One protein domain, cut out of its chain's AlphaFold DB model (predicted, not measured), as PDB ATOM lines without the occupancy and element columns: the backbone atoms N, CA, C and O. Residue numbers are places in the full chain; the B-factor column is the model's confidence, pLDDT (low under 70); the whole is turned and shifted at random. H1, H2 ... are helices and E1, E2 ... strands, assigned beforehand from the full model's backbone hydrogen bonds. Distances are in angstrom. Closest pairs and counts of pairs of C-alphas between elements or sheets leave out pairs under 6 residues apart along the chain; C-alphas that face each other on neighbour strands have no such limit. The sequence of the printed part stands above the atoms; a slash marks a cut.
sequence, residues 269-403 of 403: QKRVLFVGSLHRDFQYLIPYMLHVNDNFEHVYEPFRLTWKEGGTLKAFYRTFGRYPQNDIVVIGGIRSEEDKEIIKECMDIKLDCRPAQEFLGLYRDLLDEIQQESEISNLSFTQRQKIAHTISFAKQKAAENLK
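This is residues 269 to 403 of the 403 residues of an uncharacterized protein of Candidatus Bathyarchaeota archaeon (UniProt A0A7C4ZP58). A parallel sheet of four strands has H1 over one face and H3 over the other, and a long helical hairpin, H4 and H5, reaches out from this body to a tip where residues 376 to 382 stick out. The 135 printed residues hold five named helices and four named strands, in the order E1 H1 E2 H2 E3 H3 E4 H4 H5; the sheet runs E2 E1 E3 E4, and the class is mixed. The whole is only just compact, close to loose, with a radius of gyration of the C-alphas of 16.8 A and spans of 51 by 33 by 22 A.

E1, residues 270 to 275, begins at C-alpha 270 (87.235, 144.175, 32.741). H1 is 280 to 293, 20.2 A; E2 300 to 304; H2 313 to 320; E3 327 to 331; H3 337 to 348, 16.3 A; E4 352 to 355. H4, 356 to 376, measures 30.8 A, with a kink of 27 degrees near residue 363. H5, 381 to 400, measures 29.3 A and ends at C-alpha 400 (71.726, 164.781, 42.770).

Across the parallel neighbours E1 and E2, N 272 and O 301 are within hydrogen-bond range at 2.8 A, as are N 328 and O 271 across E3 and E1, 2.9 A, and N 329 and O 352 across E3 and E4, 2.8 A. E1, H1, E2 and E3, H3, E4 are strand-helix-strand units, parallel neighbour strands with a helix between, with right-handed crossovers. H1 and H3 lie on opposite faces, at heights over the sheet of 9.4 A and 9.5 A. H4 touches H5 at a shallow tilt of 1 degrees, opposite ways, closest at the C-alphas of Arg 364 and Lys 395, 6.3 A. Every O i to N i+4 pair is within hydrogen-bond range in H2 and H3, but 8 of 10 in H1, 14 of 17 in H4 and 15 of 16 in H5.

The C-alphas farthest apart, of Asp 348 and Ser 380, are 53.3 A apart. The printed part has no cut and no long link. Residues 306 to 311 and 403 have pLDDT under 70.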
ATOM      1  N   GLN A 269      85.730 139.773  31.549       84.50
ATOM      2  CA  GLN A 269      86.455 140.879  30.937       84.50
ATOM      3  C   GLN A 269      86.909 141.864  32.031       84.50
ATOM      4  O   GLN A 269      87.142 141.472  33.182       84.50
ATOM      5  N   LYS A 270      87.055 143.152  31.705       90.56
ATOM      6  CA  LYS A 270      87.235 144.175  32.741       90.56
ATOM      7  C   LYS A 270      85.954 144.299  33.559       90.56
ATOM      8  O   LYS A 270      84.858 144.176  33.017       90.56
ATOM      9  N   ARG A 271      86.069 144.536  34.863       90.62
ATOM     10  CA  ARG A 271      84.924 144.595  35.780       90.62
ATOM     11  C   ARG A 271      84.797 145.986  36.378       90.62
ATOM     12  O   ARG A 271      85.775 146.551  36.854       90.62
ATOM     13  N   VAL A 272      83.577 146.513  36.378       93.38
ATOM     14  CA  VAL A 272      83.221 147.773  37.037       93.38
ATOM     15  C   VAL A 272      82.475 147.434  38.315       93.38
ATOM     16  O   VAL A 272      81.348 146.941  38.275       93.38
ATOM     17  N   LEU A 273      83.117 147.665  39.453       93.19
ATOM     18  CA  LEU A 273      82.592 147.354  40.773       93.19
ATOM     19  C   LEU A 273      81.959 148.612  41.373       93.19
ATOM     20  O   LEU A 273      82.648 149.567  41.715       93.19
ATOM     21  N   PHE A 274      80.640 148.622  41.511       92.56
ATOM     22  CA  PHE A 274      79.901 149.738  42.090       92.56
ATOM     23  C   PHE A 274      79.767 149.596  43.605       92.56
ATOM     24  O   PHE A 274      79.304 148.556  44.097       92.56
ATOM     25  N   VAL A 275      80.108 150.673  44.316       91.44
ATOM     26  CA  VAL A 275      79.962 150.820  45.772       91.44
ATOM     27  C   VAL A 275      79.182 152.096  46.085       91.44
ATOM     28  O   VAL A 275      79.347 153.106  45.399       91.44
ATOM     29  N   GLY A 276      78.326 152.059  47.106       88.94
ATOM     30  CA  GLY A 276      77.450 153.174  47.458       88.94
ATOM     31  C   GLY A 276      76.228 153.330  46.546       88.94
ATOM     32  O   GLY A 276      75.826 152.431  45.798       88.94
ATOM     33  N   SER A 277      75.589 154.494  46.650       88.12
ATOM     34  CA  SER A 277      74.362 154.842  45.936       88.12
ATOM     35  C   SER A 277      74.652 155.570  44.624       88.12
ATOM     36  O   SER A 277      75.361 156.574  44.596       88.12
ATOM     37  N   LEU A 278      74.066 155.086  43.528       89.50
ATOM     38  CA  LEU A 278      74.143 155.691  42.200       89.50
ATOM     39  C   LEU A 278      72.753 155.727  41.569       89.50
ATOM     40  O   LEU A 278      71.944 154.817  41.773       89.50
ATOM     41  N   HIS A 279      72.476 156.761  40.770       88.44
ATOM     42  CA  HIS A 279      71.284 156.754  39.926       88.44
ATOM     43  C   HIS A 279      71.384 155.600  38.925       88.44
ATOM     44  O   HIS A 279      72.406 155.446  38.260       88.44
ATOM     45  N   ARG A 280      70.317 154.810  38.787       84.81
ATOM     46  CA  ARG A 280      70.320 153.565  38.006       84.81
ATOM     47  C   ARG A 280      70.780 153.764  36.559       84.81
ATOM     48  O   ARG A 280      71.681 153.069  36.111       84.81
ATOM     49  N   ASP A 281      70.197 154.726  35.849       84.25
ATOM     50  CA  ASP A 281      70.523 154.954  34.435       84.25
ATOM     51  C   ASP A 281      71.949 155.490  34.254       84.25
ATOM     52  O   ASP A 281      72.567 155.263  33.221       84.25
ATOM     53  N   PHE A 282      72.493 156.169  35.269       90.88
ATOM     54  CA  PHE A 282      73.889 156.592  35.265       90.88
ATOM     55  C   PHE A 282      74.810 155.395  35.504       90.88
ATOM     56  O   PHE A 282      75.717 155.152  34.717       90.88
ATOM     57  N   GLN A 283      74.514 154.592  36.529       89.69
ATOM     58  CA  GLN A 283      75.243 153.369  36.851       89.69
ATOM     59  C   GLN A 283      75.321 152.418  35.650       89.69
ATOM     60  O   GLN A 283      76.397 151.919  35.330       89.69
ATOM     61  N   TYR A 284      74.192 152.173  34.985       85.31
ATOM     62  CA  TYR A 284      74.144 151.252  33.858       85.31
ATOM     63  C   TYR A 284      74.879 151.771  32.631       85.31
ATOM     64  O   TYR A 284      75.452 150.966  31.919       85.31
ATOM     65  N   LEU A 285      74.975 153.079  32.402       91.06
ATOM     66  CA  LEU A 285      75.716 153.576  31.240       91.06
ATOM     67  C   LEU A 285      77.235 153.620  31.440       91.06
ATOM     68  O   LEU A 285      77.956 153.667  30.448       91.06
ATOM     69  N   ILE A 286      77.752 153.546  32.671       93.69
ATOM     70  CA  ILE A 286      79.203 153.626  32.932       93.69
ATOM     71  C   ILE A 286      80.031 152.588  32.159       93.69
ATOM     72  O   ILE A 286      81.000 152.997  31.520       93.69
ATOM     73  N   PRO A 287      79.686 151.286  32.140       92.44
ATOM     74  CA  PRO A 287      80.434 150.308  31.353       92.44
ATOM     75  C   PRO A 287      80.467 150.639  29.856       92.44
ATOM     76  O   PRO A 287      81.510 150.496  29.223       92.44
ATOM     77  N   TYR A 288      79.354 151.126  29.298       92.06
ATOM     78  CA  TYR A 288      79.290 151.517  27.890       92.06
ATOM     79  C   TYR A 288      80.089 152.799  27.613       92.06
ATOM     80  O   TYR A 288      80.825 152.855  26.636       92.06
ATOM     81  N   MET A 289      80.034 153.800  28.496       93.44
ATOM     82  CA  MET A 289      80.847 155.019  28.374       93.44
ATOM     83  C   MET A 289      82.346 154.717  28.410       93.44
ATOM     84  O   MET A 289      83.100 155.258  27.607       93.44
ATOM     85  N   LEU A 290      82.776 153.830  29.311       92.94
ATOM     86  CA  LEU A 290      84.163 153.365  29.377       92.94
ATOM     87  C   LEU A 290      84.583 152.663  28.081       92.94
ATOM     88  O   LEU A 290      85.677 152.910  27.585       92.94
ATOM     89  N   HIS A 291      83.696 151.835  27.529       90.56
ATOM     90  CA  HIS A 291      83.917 151.125  26.273       90.56
ATOM     91  C   HIS A 291      84.015 152.059  25.057       90.56
ATOM     92  O   HIS A 291      84.835 151.855  24.171       90.56
ATOM     93  N   VAL A 292      83.190 153.106  24.990       89.25
ATOM     94  CA  VAL A 292      83.281 154.098  23.908       89.25
ATOM     95  C   VAL A 292      84.565 154.918  24.049       89.25
ATOM     96  O   VAL A 292      85.301 155.092  23.081       89.25
ATOM     97  N   ASN A 293      84.877 155.372  25.266       88.44
ATOM     98  CA  ASN A 293      86.032 156.228  25.533       88.44
ATOM     99  C   ASN A 293      87.383 155.506  25.377       88.44
ATOM    100  O   ASN A 293      88.405 156.157  25.173       88.44
ATOM    101  N   ASP A 294      87.408 154.172  25.452       88.25
ATOM    102  CA  ASP A 294      88.596 153.366  25.156       88.25
ATOM    103  C   ASP A 294      88.660 152.859  23.705       88.25
ATOM    104  O   ASP A 294      89.428 151.954  23.394       88.25
ATOM    105  N   ASN A 295      87.894 153.477  22.799       82.81
ATOM    106  CA  ASN A 295      87.822 153.124  21.379       82.81
ATOM    107  C   ASN A 295      87.405 151.665  21.135       82.81
ATOM    108  O   ASN A 295      87.884 151.017  20.197       82.81
ATOM    109  N   PHE A 296      86.473 151.154  21.944       83.12
ATOM    110  CA  PHE A 296      85.936 149.797  21.836       83.12
ATOM    111  C   PHE A 296      87.027 148.724  21.998       83.12
ATOM    112  O   PHE A 296      86.958 147.644  21.390       83.12
ATOM    113  N   GLU A 297      88.066 149.028  22.781       84.00
ATOM    114  CA  GLU A 297      89.183 148.118  23.029       84.00
ATOM    115  C   GLU A 297      88.807 147.085  24.092       84.00
ATOM    116  O   GLU A 297      89.043 145.889  23.895       84.00
ATOM    117  N   HIS A 298      88.161 147.511  25.183       88.62
ATOM    118  CA  HIS A 298      87.807 146.616  26.282       88.62
ATOM    119  C   HIS A 298      86.319 146.617  26.575       88.62
ATOM    120  O   HIS A 298      85.681 147.657  26.668       88.62
ATOM    121  N   VAL A 299      85.770 145.432  26.817       89.19
ATOM    122  CA  VAL A 299      84.409 145.273  27.330       89.19
ATOM    123  C   VAL A 299      84.438 145.339  28.852       89.19
ATOM    124  O   VAL A 299      85.250 144.672  29.497       89.19
ATOM    125  N   TYR A 300      83.531 146.132  29.413       90.12
ATOM    126  CA  TYR A 300      83.369 146.303  30.854       90.12
ATOM    127  C   TYR A 300      82.092 145.610  31.338       90.12
ATOM    128  O   TYR A 300      81.024 145.812  30.763       90.12
ATOM    129  N   GLU A 301      82.202 144.817  32.404       88.06
ATOM    130  CA  GLU A 301      81.099 144.087  33.036       88.06
ATOM    131  C   GLU A 301      80.767 144.688  34.418       88.06
ATOM    132  O   GLU A 301      81.646 144.764  35.281       88.06
ATOM    133  N   PRO A 302      79.521 145.122  34.671       88.31
ATOM    134  CA  PRO A 302      79.128 145.780  35.901       88.31
ATOM    135  C   PRO A 302      78.762 144.791  37.005       88.31
ATOM    136  O   PRO A 302      77.939 143.889  36.831       88.31
ATOM    137  N   PHE A 303      79.267 145.054  38.205       87.94
ATOM    138  CA  PHE A 303      78.909 144.339  39.422       87.94
ATOM    139  C   PHE A 303      78.611 145.329  40.533       87.94
ATOM    140  O   PHE A 303      79.329 146.300  40.735       87.94
ATOM    141  N   ARG A 304      77.551 145.075  41.296       86.38
ATOM    142  CA  ARG A 304      77.276 145.822  42.522       86.38
ATOM    143  C   ARG A 304      77.801 145.009  43.697       86.38
ATOM    144  O   ARG A 304      77.355 143.878  43.881       86.38
ATOM    145  N   LEU A 305      78.725 145.567  44.479       82.12
ATOM    146  CA  LEU A 305      79.317 144.840  45.610       82.12
ATOM    147  C   LEU A 305      78.321 144.648  46.769       82.12
ATOM    148  O   LEU A 305      78.425 143.686  47.527       82.12
ATOM    149  N   THR A 306      77.262 145.459  46.825       66.88
ATOM    150  CA  THR A 306      76.170 145.327  47.801       66.88
ATOM    151  C   THR A 306      75.123 144.298  47.333       66.88
ATOM    152  O   THR A 306      74.027 144.671  46.904       66.88
ATOM    153  N   TRP A 307      75.457 143.004  47.323       49.12
ATOM    154  CA  TRP A 307      74.535 141.976  46.801       49.12
ATOM    155  C   TRP A 307      73.897 141.047  47.846       49.12
ATOM    156  O   TRP A 307      72.882 140.431  47.533       49.12
ATOM    157  N   LYS A 308      74.383 140.978  49.089       44.69
ATOM    158  CA  LYS A 308      73.699 140.297  50.210       44.69
ATOM    159  C   LYS A 308      74.079 140.965  51.530       44.69
ATOM    160  O   LYS A 308      75.084 141.674  51.564       44.69
ATOM    161  N   GLU A 309      73.311 140.728  52.595       43.22
ATOM    162  CA  GLU A 309      73.763 140.988  53.970       43.22
ATOM    163  C   GLU A 309      75.207 140.458  54.122       43.22
ATOM    164  O   GLU A 309      75.459 139.271  53.898       43.22
ATOM    165  N   GLY A 310      76.176 141.351  54.371       49.91
ATOM    166  CA  GLY A 310      77.608 141.016  54.458       49.91
ATOM    167  C   GLY A 310      78.409 140.981  53.139       49.91
ATOM    168  O   GLY A 310      79.447 140.319  53.073       49.91
ATOM    169  N   GLY A 311      77.947 141.634  52.065       63.47
ATOM    170  CA  GLY A 311      78.652 141.704  50.778       63.47
ATOM    171  C   GLY A 311      79.992 142.451  50.844       63.47
ATOM    172  O   GLY A 311      80.023 143.664  50.712       63.47
ATOM    173  N   THR A 312      81.092 141.714  51.002       80.12
ATOM    174  CA  THR A 312      82.476 142.227  50.987       80.12
ATOM    175  C   THR A 312      83.152 141.999  49.634       80.12
ATOM    176  O   THR A 312      82.760 141.109  48.864       80.12
ATOM    177  N   LEU A 313      84.236 142.725  49.356       86.69
ATOM    178  CA  LEU A 313      85.080 142.485  48.181       86.69
ATOM    179  C   LEU A 313      85.658 141.062  48.205       86.69
ATOM    180  O   LEU A 313      85.753 140.379  47.180       86.69
ATOM    181  N   LYS A 314      85.961 140.558  49.404       85.12
ATOM    182  CA  LYS A 314      86.394 139.172  49.615       85.12
ATOM    183  C   LYS A 314      85.341 138.153  49.165       85.12
ATOM    184  O   LYS A 314      85.679 137.161  48.514       85.12
ATOM    185  N   ALA A 315      84.067 138.375  49.495       83.12
ATOM    186  CA  ALA A 315      82.976 137.497  49.070       83.12
ATOM    187  C   ALA A 315      82.775 137.529  47.546       83.12
ATOM    188  O   ALA A 315      82.549 136.476  46.934       83.12
ATOM    189  N   PHE A 316      82.917 138.710  46.939       85.94
ATOM    190  CA  PHE A 316      82.910 138.878  45.490       85.94
ATOM    191  C   PHE A 316      84.016 138.046  44.825       85.94
ATOM    192  O   PHE A 316      83.716 137.191  43.993       85.94
ATOM    193  N   TYR A 317      85.273 138.177  45.256       86.88
ATOM    194  CA  TYR A 317      86.389 137.412  44.683       86.88
ATOM    195  C   TYR A 317      86.319 135.906  44.899       86.88
ATOM    196  O   TYR A 317      86.768 135.150  44.040       86.88
ATOM    197  N   ARG A 318      85.716 135.444  45.996       80.94
ATOM    198  CA  ARG A 318      85.434 134.013  46.171       80.94
ATOM    199  C   ARG A 318      84.444 133.488  45.125       80.94
ATOM    200  O   ARG A 318      84.531 132.329  44.743       80.94
ATOM    201  N   THR A 319      83.504 134.324  44.691       77.62
ATOM    202  CA  THR A 319      82.435 133.933  43.759       77.62
ATOM    203  C   THR A 319      82.861 134.091  42.299       77.62
ATOM    204  O   THR A 319      82.575 133.226  41.479       77.62
ATOM    205  N   PHE A 320      83.554 135.185  41.981       79.31
ATOM    206  CA  PHE A 320      83.848 135.611  40.609       79.31
ATOM    207  C   PHE A 320      85.347 135.587  40.264       79.31
ATOM    208  O   PHE A 320      85.743 136.014  39.182       79.31
ATOM    209  N   GLY A 321      86.199 135.100  41.169       80.50
ATOM    210  CA  GLY A 321      87.651 135.078  40.993       80.50
ATOM    211  C   GLY A 321      88.324 136.424  41.285       80.50
ATOM    212  O   GLY A 321      87.722 137.500  41.175       80.50
ATOM    213  N   ARG A 322      89.600 136.359  41.677       86.25
ATOM    214  CA  ARG A 322      90.425 137.514  42.057       86.25
ATOM    215  C   ARG A 322      91.300 137.960  40.881       86.25
ATOM    216  O   ARG A 322      92.328 137.343  40.624       86.25
ATOM    217  N   TYR A 323      90.910 139.054  40.228       84.62
ATOM    218  CA  TYR A 323      91.622 139.665  39.097       84.62
ATOM    219  C   TYR A 323      91.721 141.193  39.280       84.62
ATOM    220  O   TYR A 323      91.158 141.937  38.482       84.62
ATOM    221  N   PRO A 324      92.392 141.677  40.342       84.31
ATOM    222  CA  PRO A 324      92.377 143.091  40.731       84.31
ATOM    223  C   PRO A 324      92.862 144.041  39.628       84.31
ATOM    224  O   PRO A 324      92.380 145.159  39.527       84.31
ATOM    225  N   GLN A 325      93.767 143.589  38.759       87.25
ATOM    226  CA  GLN A 325      94.271 144.364  37.621       87.25
ATOM    227  C   GLN A 325      93.213 144.656  36.542       87.25
ATOM    228  O   GLN A 325      93.415 145.535  35.710       87.25
ATOM    229  N   ASN A 326      92.108 143.909  36.540       88.62
ATOM    230  CA  ASN A 326      90.996 144.079  35.608       88.62
ATOM    231  C   ASN A 326      89.809 144.809  36.255       88.62
ATOM    232  O   ASN A 326      88.776 144.961  35.602       88.62
ATOM    233  N   ASP A 327      89.937 145.235  37.516       93.06
ATOM    234  CA  ASP A 327      88.850 145.810  38.300       93.06
ATOM    235  C   ASP A 327      89.019 147.320  38.454       93.06
ATOM    236  O   ASP A 327      90.043 147.802  38.935       93.06
ATOM    237  N   ILE A 328      87.962 148.050  38.115       95.00
ATOM    238  CA  ILE A 328      87.781 149.459  38.461       95.00
ATOM    239  C   ILE A 328      86.623 149.561  39.450       95.00
ATOM    240  O   ILE A 328      85.565 148.965  39.248       95.00
ATOM    241  N   VAL A 329      86.811 150.320  40.524       95.19
ATOM    242  CA  VAL A 329      85.788 150.578  41.535       95.19
ATOM    243  C   VAL A 329      85.211 151.964  41.297       95.19
ATOM    244  O   VAL A 329      85.942 152.950  41.310       95.19
ATOM    245  N   VAL A 330      83.896 152.047  41.113       95.69
ATOM    246  CA  VAL A 330      83.184 153.320  40.976       95.69
ATOM    247  C   VAL A 330      82.392 153.602  42.244       95.69
ATOM    248  O   VAL A 330      81.492 152.846  42.621       95.69
ATOM    249  N   ILE A 331      82.742 154.710  42.890       94.19
ATOM    250  CA  ILE A 331      82.254 155.093  44.212       94.19
ATOM    251  C   ILE A 331      81.133 156.127  44.070       94.19
ATOM    252  O   ILE A 331      81.365 157.246  43.616       94.19
ATOM    253  N   GLY A 332      79.911 155.748  44.447       93.12
ATOM    254  CA  GLY A 332      78.752 156.640  44.524       93.12
ATOM    255  C   GLY A 332      78.603 157.350  45.873       93.12
ATOM    256  O   GLY A 332      79.547 157.446  46.654       93.12
ATOM    257  N   GLY A 333      77.394 157.833  46.167       90.31
ATOM    258  CA  GLY A 333      77.070 158.451  47.455       90.31
ATOM    259  C   GLY A 333      77.093 157.427  48.596       90.31
ATOM    260  O   GLY A 333      76.363 156.435  48.547       90.31
ATOM    261  N   ILE A 334      77.917 157.668  49.615       89.50
ATOM    262  CA  ILE A 334      78.148 156.750  50.743       89.50
ATOM    263  C   ILE A 334      77.088 156.965  51.810       89.50
ATOM    264  O   ILE A 334      76.964 158.069  52.339       89.50
ATOM    265  N   ARG A 335      76.312 155.920  52.120       85.06
ATOM    266  CA  ARG A 335      75.154 156.043  53.023       85.06
ATOM    267  C   ARG A 335      75.222 155.150  54.255       85.06
ATOM    268  O   ARG A 335      74.475 155.408  55.196       85.06
ATOM    269  N   SER A 336      76.091 154.142  54.273       85.81
ATOM    270  CA  SER A 336      76.251 153.241  55.418       85.81
ATOM    271  C   SER A 336      77.717 153.021  55.802       85.81
ATOM    272  O   SER A 336      78.635 153.373  55.059       85.81
ATOM    273  N   GLU A 337      77.942 152.446  56.987       86.38
ATOM    274  CA  GLU A 337      79.277 151.993  57.397       86.38
ATOM    275  C   GLU A 337      79.769 150.827  56.527       86.38
ATOM    276  O   GLU A 337      80.959 150.766  56.232       86.38
ATOM    277  N   GLU A 338      78.877 149.967  56.014       85.19
ATOM    278  CA  GLU A 338      79.290 148.873  55.123       85.19
ATOM    279  C   GLU A 338      79.903 149.400  53.819       85.19
ATOM    280  O   GLU A 338      80.905 148.869  53.346       85.19
ATOM    281  N   ASP A 339      79.349 150.479  53.250       87.75
ATOM    282  CA  ASP A 339      79.933 151.128  52.071       87.75
ATOM    283  C   ASP A 339      81.376 151.590  52.355       87.75
ATOM    284  O   ASP A 339      82.270 151.403  51.524       87.75
ATOM    285  N   LYS A 340      81.625 152.165  53.542       89.00
ATOM    286  CA  LYS A 340      82.962 152.622  53.961       89.00
ATOM    287  C   LYS A 340      83.927 151.455  54.143       89.00
ATOM    288  O   LYS A 340      85.083 151.556  53.733       89.00
ATOM    289  N   GLU A 341      83.466 150.354  54.732       89.12
ATOM    290  CA  GLU A 341      84.263 149.138  54.903       89.12
ATOM    291  C   GLU A 341      84.660 148.528  53.557       89.12
ATOM    292  O   GLU A 341      85.836 148.231  53.348       89.12
ATOM    293  N   ILE A 342      83.729 148.420  52.604       89.81
ATOM    294  CA  ILE A 342      84.024 147.908  51.256       89.81
ATOM    295  C   ILE A 342      85.048 148.805  50.551       89.81
ATOM    296  O   ILE A 342      85.983 148.302  49.930       89.81
ATOM    297  N   ILE A 343      84.910 150.130  50.654       91.75
ATOM    298  CA  ILE A 343      85.881 151.071  50.073       91.75
ATOM    299  C   ILE A 343      87.259 150.870  50.688       91.75
ATOM    300  O   ILE A 343      88.250 150.828  49.959       91.75
ATOM    301  N   LYS A 344      87.325 150.703  52.012       91.31
ATOM    302  CA  LYS A 344      88.575 150.409  52.703       91.31
ATOM    303  C   LYS A 344      89.197 149.110  52.186       91.31
ATOM    304  O   LYS A 344      90.371 149.123  51.836       91.31
ATOM    305  N   GLU A 345      88.420 148.033  52.037       91.75
ATOM    306  CA  GLU A 345      88.907 146.778  51.443       91.75
ATOM    307  C   GLU A 345      89.478 146.990  50.030       91.75
ATOM    308  O   GLU A 345      90.547 146.466  49.713       91.75
ATOM    309  N   CYS A 346      88.791 147.770  49.187       92.38
ATOM    310  CA  CYS A 346      89.241 148.099  47.833       92.38
ATOM    311  C   CYS A 346      90.561 148.891  47.835       92.38
ATOM    312  O   CYS A 346      91.463 148.590  47.047       92.38
ATOM    313  N   MET A 347      90.689 149.880  48.723       92.19
ATOM    314  CA  MET A 347      91.889 150.710  48.862       92.19
ATOM    315  C   MET A 347      93.074 149.923  49.435       92.19
ATOM    316  O   MET A 347      94.187 150.047  48.923       92.19
ATOM    317  N   ASP A 348      92.841 149.067  50.432       92.44
ATOM    318  CA  ASP A 348      93.872 148.240  51.074       92.44
ATOM    319  C   ASP A 348      94.551 147.296  50.067       92.44
ATOM    320  O   ASP A 348      95.758 147.050  50.141       92.44
ATOM    321  N   ILE A 349      93.801 146.802  49.075       91.62
ATOM    322  CA  ILE A 349      94.349 145.977  47.987       91.62
ATOM    323  C   ILE A 349      94.757 146.779  46.740       91.62
ATOM    324  O   ILE A 349      95.146 146.171  45.740       91.62
ATOM    325  N   LYS A 350      94.706 148.115  46.808       93.12
ATOM    326  CA  LYS A 350      95.117 149.062  45.756       93.12
ATOM    327  C   LYS A 350      94.345 148.924  44.436       93.12
ATOM    328  O   LYS A 350      94.955 148.967  43.368       93.12
ATOM    329  N   LEU A 351      93.021 148.753  44.493       94.50
ATOM    330  CA  LEU A 351      92.186 148.848  43.286       94.50
ATOM    331  C   LEU A 351      92.123 150.284  42.754       94.50
ATOM    332  O   LEU A 351      92.234 151.242  43.521       94.50
ATOM    333  N   ASP A 352      91.870 150.423  41.450       94.69
ATOM    334  CA  ASP A 352      91.567 151.706  40.807       94.69
ATOM    335  C   ASP A 352      90.198 152.211  41.285       94.69
ATOM    336  O   ASP A 352      89.153 151.816  40.768       94.69
ATOM    337  N   CYS A 353      90.204 153.022  42.343       94.81
ATOM    338  CA  CYS A 353      89.007 153.554  42.984       94.81
ATOM    339  C   CYS A 353      88.731 154.974  42.497       94.81
ATOM    340  O   CYS A 353      89.482 155.890  42.830       94.81
ATOM    341  N   ARG A 354      87.628 155.164  41.767       95.50
ATOM    342  CA  ARG A 354      87.248 156.454  41.184       95.50
ATOM    343  C   ARG A 354      85.895 156.941  41.703       95.50
ATOM    344  O   ARG A 354      84.928 156.172  41.694       95.50
ATOM    345  N   PRO A 355      85.779 158.203  42.143       94.69
ATOM    346  CA  PRO A 355      84.489 158.803  42.449       94.69
ATOM    347  C   PRO A 355      83.622 158.876  41.188       94.69
ATOM    348  O   PRO A 355      84.078 159.250  40.108       94.69
ATOM    349  N   ALA A 356      82.339 158.553  41.321       94.75
ATOM    350  CA  ALA A 356      81.410 158.539  40.198       94.75
ATOM    351  C   ALA A 356      81.244 159.923  39.541       94.75
ATOM    352  O   ALA A 356      80.891 160.016  38.370       94.75
ATOM    353  N   GLN A 357      81.553 161.001  40.265       94.62
ATOM    354  CA  GLN A 357      81.575 162.376  39.771       94.62
ATOM    355  C   GLN A 357      82.487 162.547  38.545       94.62
ATOM    356  O   GLN A 357      82.147 163.336  37.665       94.62
ATOM    357  N   GLU A 358      83.585 161.789  38.440       94.81
ATOM    358  CA  GLU A 358      84.498 161.835  37.284       94.81
ATOM    359  C   GLU A 358      83.818 161.424  35.970       94.81
ATOM    360  O   GLU A 358      84.199 161.888  34.898       94.81
ATOM    361  N   PHE A 359      82.761 160.610  36.038       95.25
ATOM    362  CA  PHE A 359      82.042 160.112  34.863       95.25
ATOM    363  C   PHE A 359      80.859 160.997  34.456       95.25
ATOM    364  O   PHE A 359      80.218 160.731  33.440       95.25
ATOM    365  N   LEU A 360      80.543 162.052  35.219       94.19
ATOM    366  CA  LEU A 360      79.406 162.927  34.910       94.19
ATOM    367  C   LEU A 360      79.577 163.682  33.589       94.19
ATOM    368  O   LEU A 360      78.575 163.940  32.927       94.19
ATOM    369  N   GLY A 361      80.812 164.055  33.232       93.81
ATOM    370  CA  GLY A 361      81.118 164.687  31.944       93.81
ATOM    371  C   GLY A 361      80.757 163.756  30.791       93.81
ATOM    372  O   GLY A 361      79.816 164.037  30.060       93.81
ATOM    373  N   LEU A 362      81.388 162.575  30.763       94.19
ATOM    374  CA  LEU A 362      81.127 161.524  29.770       94.19
ATOM    375  C   LEU A 362      79.641 161.155  29.672       94.19
ATOM    376  O   LEU A 362      79.123 160.915  28.588       94.19
ATOM    377  N   TYR A 363      78.934 161.137  30.803       94.94
ATOM    378  CA  TYR A 363      77.500 160.854  30.823       94.94
ATOM    379  C   TYR A 363      76.667 161.941  30.163       94.94
ATOM    380  O   TYR A 363      75.712 161.640  29.450       94.94
ATOM    381  N   ARG A 364      77.006 163.209  30.399       95.00
ATOM    382  CA  ARG A 364      76.321 164.328  29.750       95.00
ATOM    383  C   ARG A 364      76.588 164.319  28.254       95.00
ATOM    384  O   ARG A 364      75.617 164.447  27.517       95.00
ATOM    385  N   ASP A 365      77.837 164.086  27.858       95.31
ATOM    386  CA  ASP A 365      78.259 164.028  26.458       95.31
ATOM    387  C   ASP A 365      77.532 162.895  25.718       95.31
ATOM    388  O   ASP A 365      76.879 163.142  24.708       95.31
ATOM    389  N   LEU A 366      77.495 161.684  26.289       95.12
ATOM    390  CA  LEU A 366      76.736 160.561  25.723       95.12
ATOM    391  C   LEU A 366      75.241 160.888  25.582       95.12
ATOM    392  O   LEU A 366      74.607 160.544  24.586       95.12
ATOM    393  N   LEU A 367      74.641 161.535  26.583       95.38
ATOM    394  CA  LEU A 367      73.238 161.936  26.498       95.38
ATOM    395  C   LEU A 367      73.002 163.017  25.430       95.38
ATOM    396  O   LEU A 367      71.943 163.010  24.806       95.38
ATOM    397  N   ASP A 368      73.957 163.920  25.210       95.94
ATOM    398  CA  ASP A 368      73.908 164.893  24.115       95.94
ATOM    399  C   ASP A 368      74.017 164.211  22.746       95.94
ATOM    400  O   ASP A 368      73.233 164.526  21.850       95.94
ATOM    401  N   GLU A 369      74.885 163.212  22.597       95.75
ATOM    402  CA  GLU A 369      74.972 162.397  21.377       95.75
ATOM    403  C   GLU A 369      73.671 161.629  21.100       95.75
ATOM    404  O   GLU A 369      73.174 161.622  19.974       95.75
ATOM    405  N   ILE A 370      73.046 161.038  22.128       95.56
ATOM    406  CA  ILE A 370      71.735 160.379  21.987       95.56
ATOM    407  C   ILE A 370      70.659 161.390  21.562       95.56
ATOM    408  O   ILE A 370      69.765 161.059  20.777       95.56
ATOM    409  N   GLN A 371      70.723 162.627  22.064       95.56
ATOM    410  CA  GLN A 371      69.812 163.682  21.633       95.56
ATOM    411  C   GLN A 371      70.026 164.025  20.153       95.56
ATOM    412  O   GLN A 371      69.042 164.095  19.416       95.56
ATOM    413  N   GLN A 372      71.272 164.168  19.703       95.56
ATOM    414  CA  GLN A 372      71.602 164.416  18.294       95.56
ATOM    415  C   GLN A 372      71.133 163.271  17.383       95.56
ATOM    416  O   GLN A 372      70.499 163.524  16.358       95.56
ATOM    417  N   GLU A 373      71.322 162.012  17.792       94.94
ATOM    418  CA  GLU A 373      70.800 160.847  17.059       94.94
ATOM    419  C   GLU A 373      69.270 160.925  16.907       94.94
ATOM    420  O   GLU A 373      68.703 160.588  15.862       94.94
ATOM    421  N   SER A 374      68.568 161.434  17.926       94.38
ATOM    422  CA  SER A 374      67.114 161.626  17.862       94.38
ATOM    423  C   SER A 374      66.676 162.708  16.863       94.38
ATOM    424  O   SER A 374      65.550 162.654  16.362       94.38
ATOM    425  N   GLU A 375      67.543 163.676  16.552       90.88
ATOM    426  CA  GLU A 375      67.258 164.774  15.620       90.88
ATOM    427  C   GLU A 375      67.373 164.344  14.156       90.88
ATOM    428  O   GLU A 375      66.594 164.820  13.320       90.88
ATOM    429  N   ILE A 376      68.292 163.419  13.870       88.75
ATOM    430  CA  ILE A 376      68.485 162.824  12.539       88.75
ATOM    431  C   ILE A 376      67.609 161.584  12.310       88.75
ATOM    432  O   ILE A 376      67.381 161.179  11.170       88.75
ATOM    433  N   SER A 377      67.066 161.003  13.381       84.56
ATOM    434  CA  SER A 377      66.083 159.925  13.310       84.56
ATOM    435  C   SER A 377      64.745 160.401  12.725       84.56
ATOM    436  O   SER A 377      64.301 161.532  12.940       84.56
ATOM    437  N   ASN A 378      64.026 159.503  12.040       85.62
ATOM    438  CA  ASN A 378      62.685 159.778  11.509       85.62
ATOM    439  C   ASN A 378      61.621 159.801  12.633       85.62
ATOM    440  O   ASN A 378      60.865 158.840  12.844       85.62
ATOM    441  N   LEU A 379      61.624 160.893  13.402       89.56
ATOM    442  CA  LEU A 379      60.761 161.167  14.553       89.56
ATOM    443  C   LEU A 379      60.039 162.507  14.395       89.56
ATOM    444  O   LEU A 379      60.608 163.482  13.891       89.56
ATOM    445  N   SER A 380      58.797 162.584  14.880       93.19
ATOM    446  CA  SER A 380      58.033 163.836  14.897       93.19
ATOM    447  C   SER A 380      58.596 164.829  15.918       93.19
ATOM    448  O   SER A 380      59.273 164.450  16.876       93.19
ATOM    449  N   PHE A 381      58.280 166.115  15.752       93.31
ATOM    450  CA  PHE A 381      58.718 167.167  16.675       93.31
ATOM    451  C   PHE A 381      58.342 166.865  18.137       93.31
ATOM    452  O   PHE A 381      59.190 166.924  19.025       93.31
ATOM    453  N   THR A 382      57.100 166.437  18.385       94.06
ATOM    454  CA  THR A 382      56.623 166.069  19.727       94.06
ATOM    455  C   THR A 382      57.415 164.901  20.323       94.06
ATOM    456  O   THR A 382      57.702 164.895  21.520       94.06
ATOM    457  N   GLN A 383      57.803 163.913  19.509       94.31
ATOM    458  CA  GLN A 383      58.626 162.784  19.963       94.31
ATOM    459  C   GLN A 383      60.039 163.232  20.353       94.31
ATOM    460  O   GLN A 383      60.557 162.789  21.376       94.31
ATOM    461  N   ARG A 384      60.640 164.158  19.598       95.50
ATOM    462  CA  ARG A 384      61.961 164.720  19.926       95.50
ATOM    463  C   ARG A 384      61.927 165.544  21.211       95.50
ATOM    464  O   ARG A 384      62.750 165.328  22.092       95.50
ATOM    465  N   GLN A 385      60.919 166.403  21.386       94.06
ATOM    466  CA  GLN A 385      60.730 167.152  22.638       94.06
ATOM    467  C   GLN A 385      60.588 166.222  23.848       94.06
ATOM    468  O   GLN A 385      61.158 166.457  24.914       94.06
ATOM    469  N   LYS A 386      59.846 165.128  23.666       93.94
ATOM    470  CA  LYS A 386      59.640 164.095  24.676       93.94
ATOM    471  C   LYS A 386      60.965 163.456  25.126       93.94
ATOM    472  O   LYS A 386      61.149 163.226  26.327       93.94
ATOM    473  N   ILE A 387      61.870 163.191  24.184       95.69
ATOM    474  CA  ILE A 387      63.215 162.655  24.436       95.69
ATOM    475  C   ILE A 387      64.085 163.706  25.134       95.69
ATOM    476  O   ILE A 387      64.588 163.429  26.222       95.69
ATOM    477  N   ALA A 388      64.170 164.922  24.590       95.25
ATOM    478  CA  ALA A 388      64.979 166.013  25.142       95.25
ATOM    479  C   ALA A 388      64.618 166.339  26.604       95.25
ATOM    480  O   ALA A 388      65.494 166.475  27.457       95.25
ATOM    481  N   HIS A 389      63.322 166.370  26.935       94.38
ATOM    482  CA  HIS A 389      62.870 166.545  28.319       94.38
ATOM    483  C   HIS A 389      63.362 165.415  29.241       94.38
ATOM    484  O   HIS A 389      63.792 165.660  30.367       94.38
ATOM    485  N   THR A 390      63.309 164.167  28.766       94.19
ATOM    486  CA  THR A 390      63.758 162.997  29.541       94.19
ATOM    487  C   THR A 390      65.272 163.043  29.772       94.19
ATOM    488  O   THR A 390      65.730 162.784  30.882       94.19
ATOM    489  N   ILE A 391      66.039 163.441  28.753       94.94
ATOM    490  CA  ILE A 391      67.493 163.624  28.832       94.94
ATOM    491  C   ILE A 391      67.861 164.713  29.844       94.94
ATOM    492  O   ILE A 391      68.706 164.481  30.708       94.94
ATOM    493  N   SER A 392      67.193 165.868  29.794       93.44
ATOM    494  CA  SER A 392      67.416 166.962  30.749       93.44
ATOM    495  C   SER A 392      67.224 166.498  32.200       93.44
ATOM    496  O   SER A 392      68.094 166.698  33.053       93.44
ATOM    497  N   PHE A 393      66.139 165.764  32.466       91.94
ATOM    498  CA  PHE A 393      65.876 165.193  33.786       91.94
ATOM    499  C   PHE A 393      66.933 164.160  34.211       91.94
ATOM    500  O   PHE A 393      67.383 164.173  35.359       91.94
ATOM    501  N   ALA A 394      67.374 163.290  33.295       91.69
ATOM    502  CA  ALA A 394      68.412 162.296  33.571       91.69
ATOM    503  C   ALA A 394      69.753 162.951  33.955       91.69
ATOM    504  O   ALA A 394      70.373 162.547  34.944       91.69
ATOM    505  N   LYS A 395      70.160 164.017  33.246       92.31
ATOM    506  CA  LYS A 395      71.368 164.802  33.565       92.31
ATOM    507  C   LYS A 395      71.311 165.407  34.968       92.31
ATOM    508  O   LYS A 395      72.308 165.371  35.691       92.31
ATOM    509  N   GLN A 396      70.153 165.933  35.368       91.06
ATOM    510  CA  GLN A 396      69.954 166.487  36.708       91.06
ATOM    511  C   GLN A 396      70.027 165.389  37.784       91.06
ATOM    512  O   GLN A 396      70.777 165.512  38.756       91.06
ATOM    513  N   LYS A 397      69.305 164.278  37.589       89.62
ATOM    514  CA  LYS A 397      69.224 163.173  38.560       89.62
ATOM    515  C   LYS A 397      70.547 162.456  38.801       89.62
ATOM    516  O   LYS A 397      70.778 161.977  39.915       89.62
ATOM    517  N   ALA A 398      71.408 162.377  37.789       87.88
ATOM    518  CA  ALA A 398      72.735 161.788  37.935       87.88
ATOM    519  C   ALA A 398      73.592 162.557  38.955       87.88
ATOM    520  O   ALA A 398      74.252 161.933  39.779       87.88
ATOM    521  N   ALA A 399      73.526 163.893  38.964       84.31
ATOM    522  CA  ALA A 399      74.305 164.724  39.882       84.31
ATOM    523  C   ALA A 399      73.724 164.773  41.309       84.31
ATOM    524  O   ALA A 399      74.475 164.860  42.277       84.31
ATOM    525  N   GLU A 400      72.395 164.710  41.458       85.56
ATOM    526  CA  GLU A 400      71.726 164.781  42.770       85.56
ATOM    527  C   GLU A 400      72.077 163.605  43.695       85.56
ATOM    528  O   GLU A 400      72.167 163.786  44.905       85.56
ATOM    529  N   ASN A 401      72.298 162.408  43.139       71.31
ATOM    530  CA  ASN A 401      72.542 161.183  43.914       71.31
ATOM    531  C   ASN A 401      73.996 160.999  44.377       71.31
ATOM    532  O   ASN A 401      74.302 160.004  45.032       71.31
ATOM    533  N   LEU A 402      74.876 161.933  44.021       77.50
ATOM    534  CA  LEU A 402      76.307 161.892  44.318       77.50
ATOM    535  C   LEU A 402      76.711 162.793  45.493       77.50
ATOM    536  O   LEU A 402      77.902 162.931  45.769       77.50
ATOM    537  N   LYS A 403      75.733 163.438  46.136       62.97
ATOM    538  CA  LYS A 403      75.926 164.284  47.315       62.97
ATOM    539  C   LYS A 403      75.772 163.505  48.610       62.97
ATOM    540  O   LYS A 403      74.933 162.574  48.636       62.97
TER     541      LYS A 403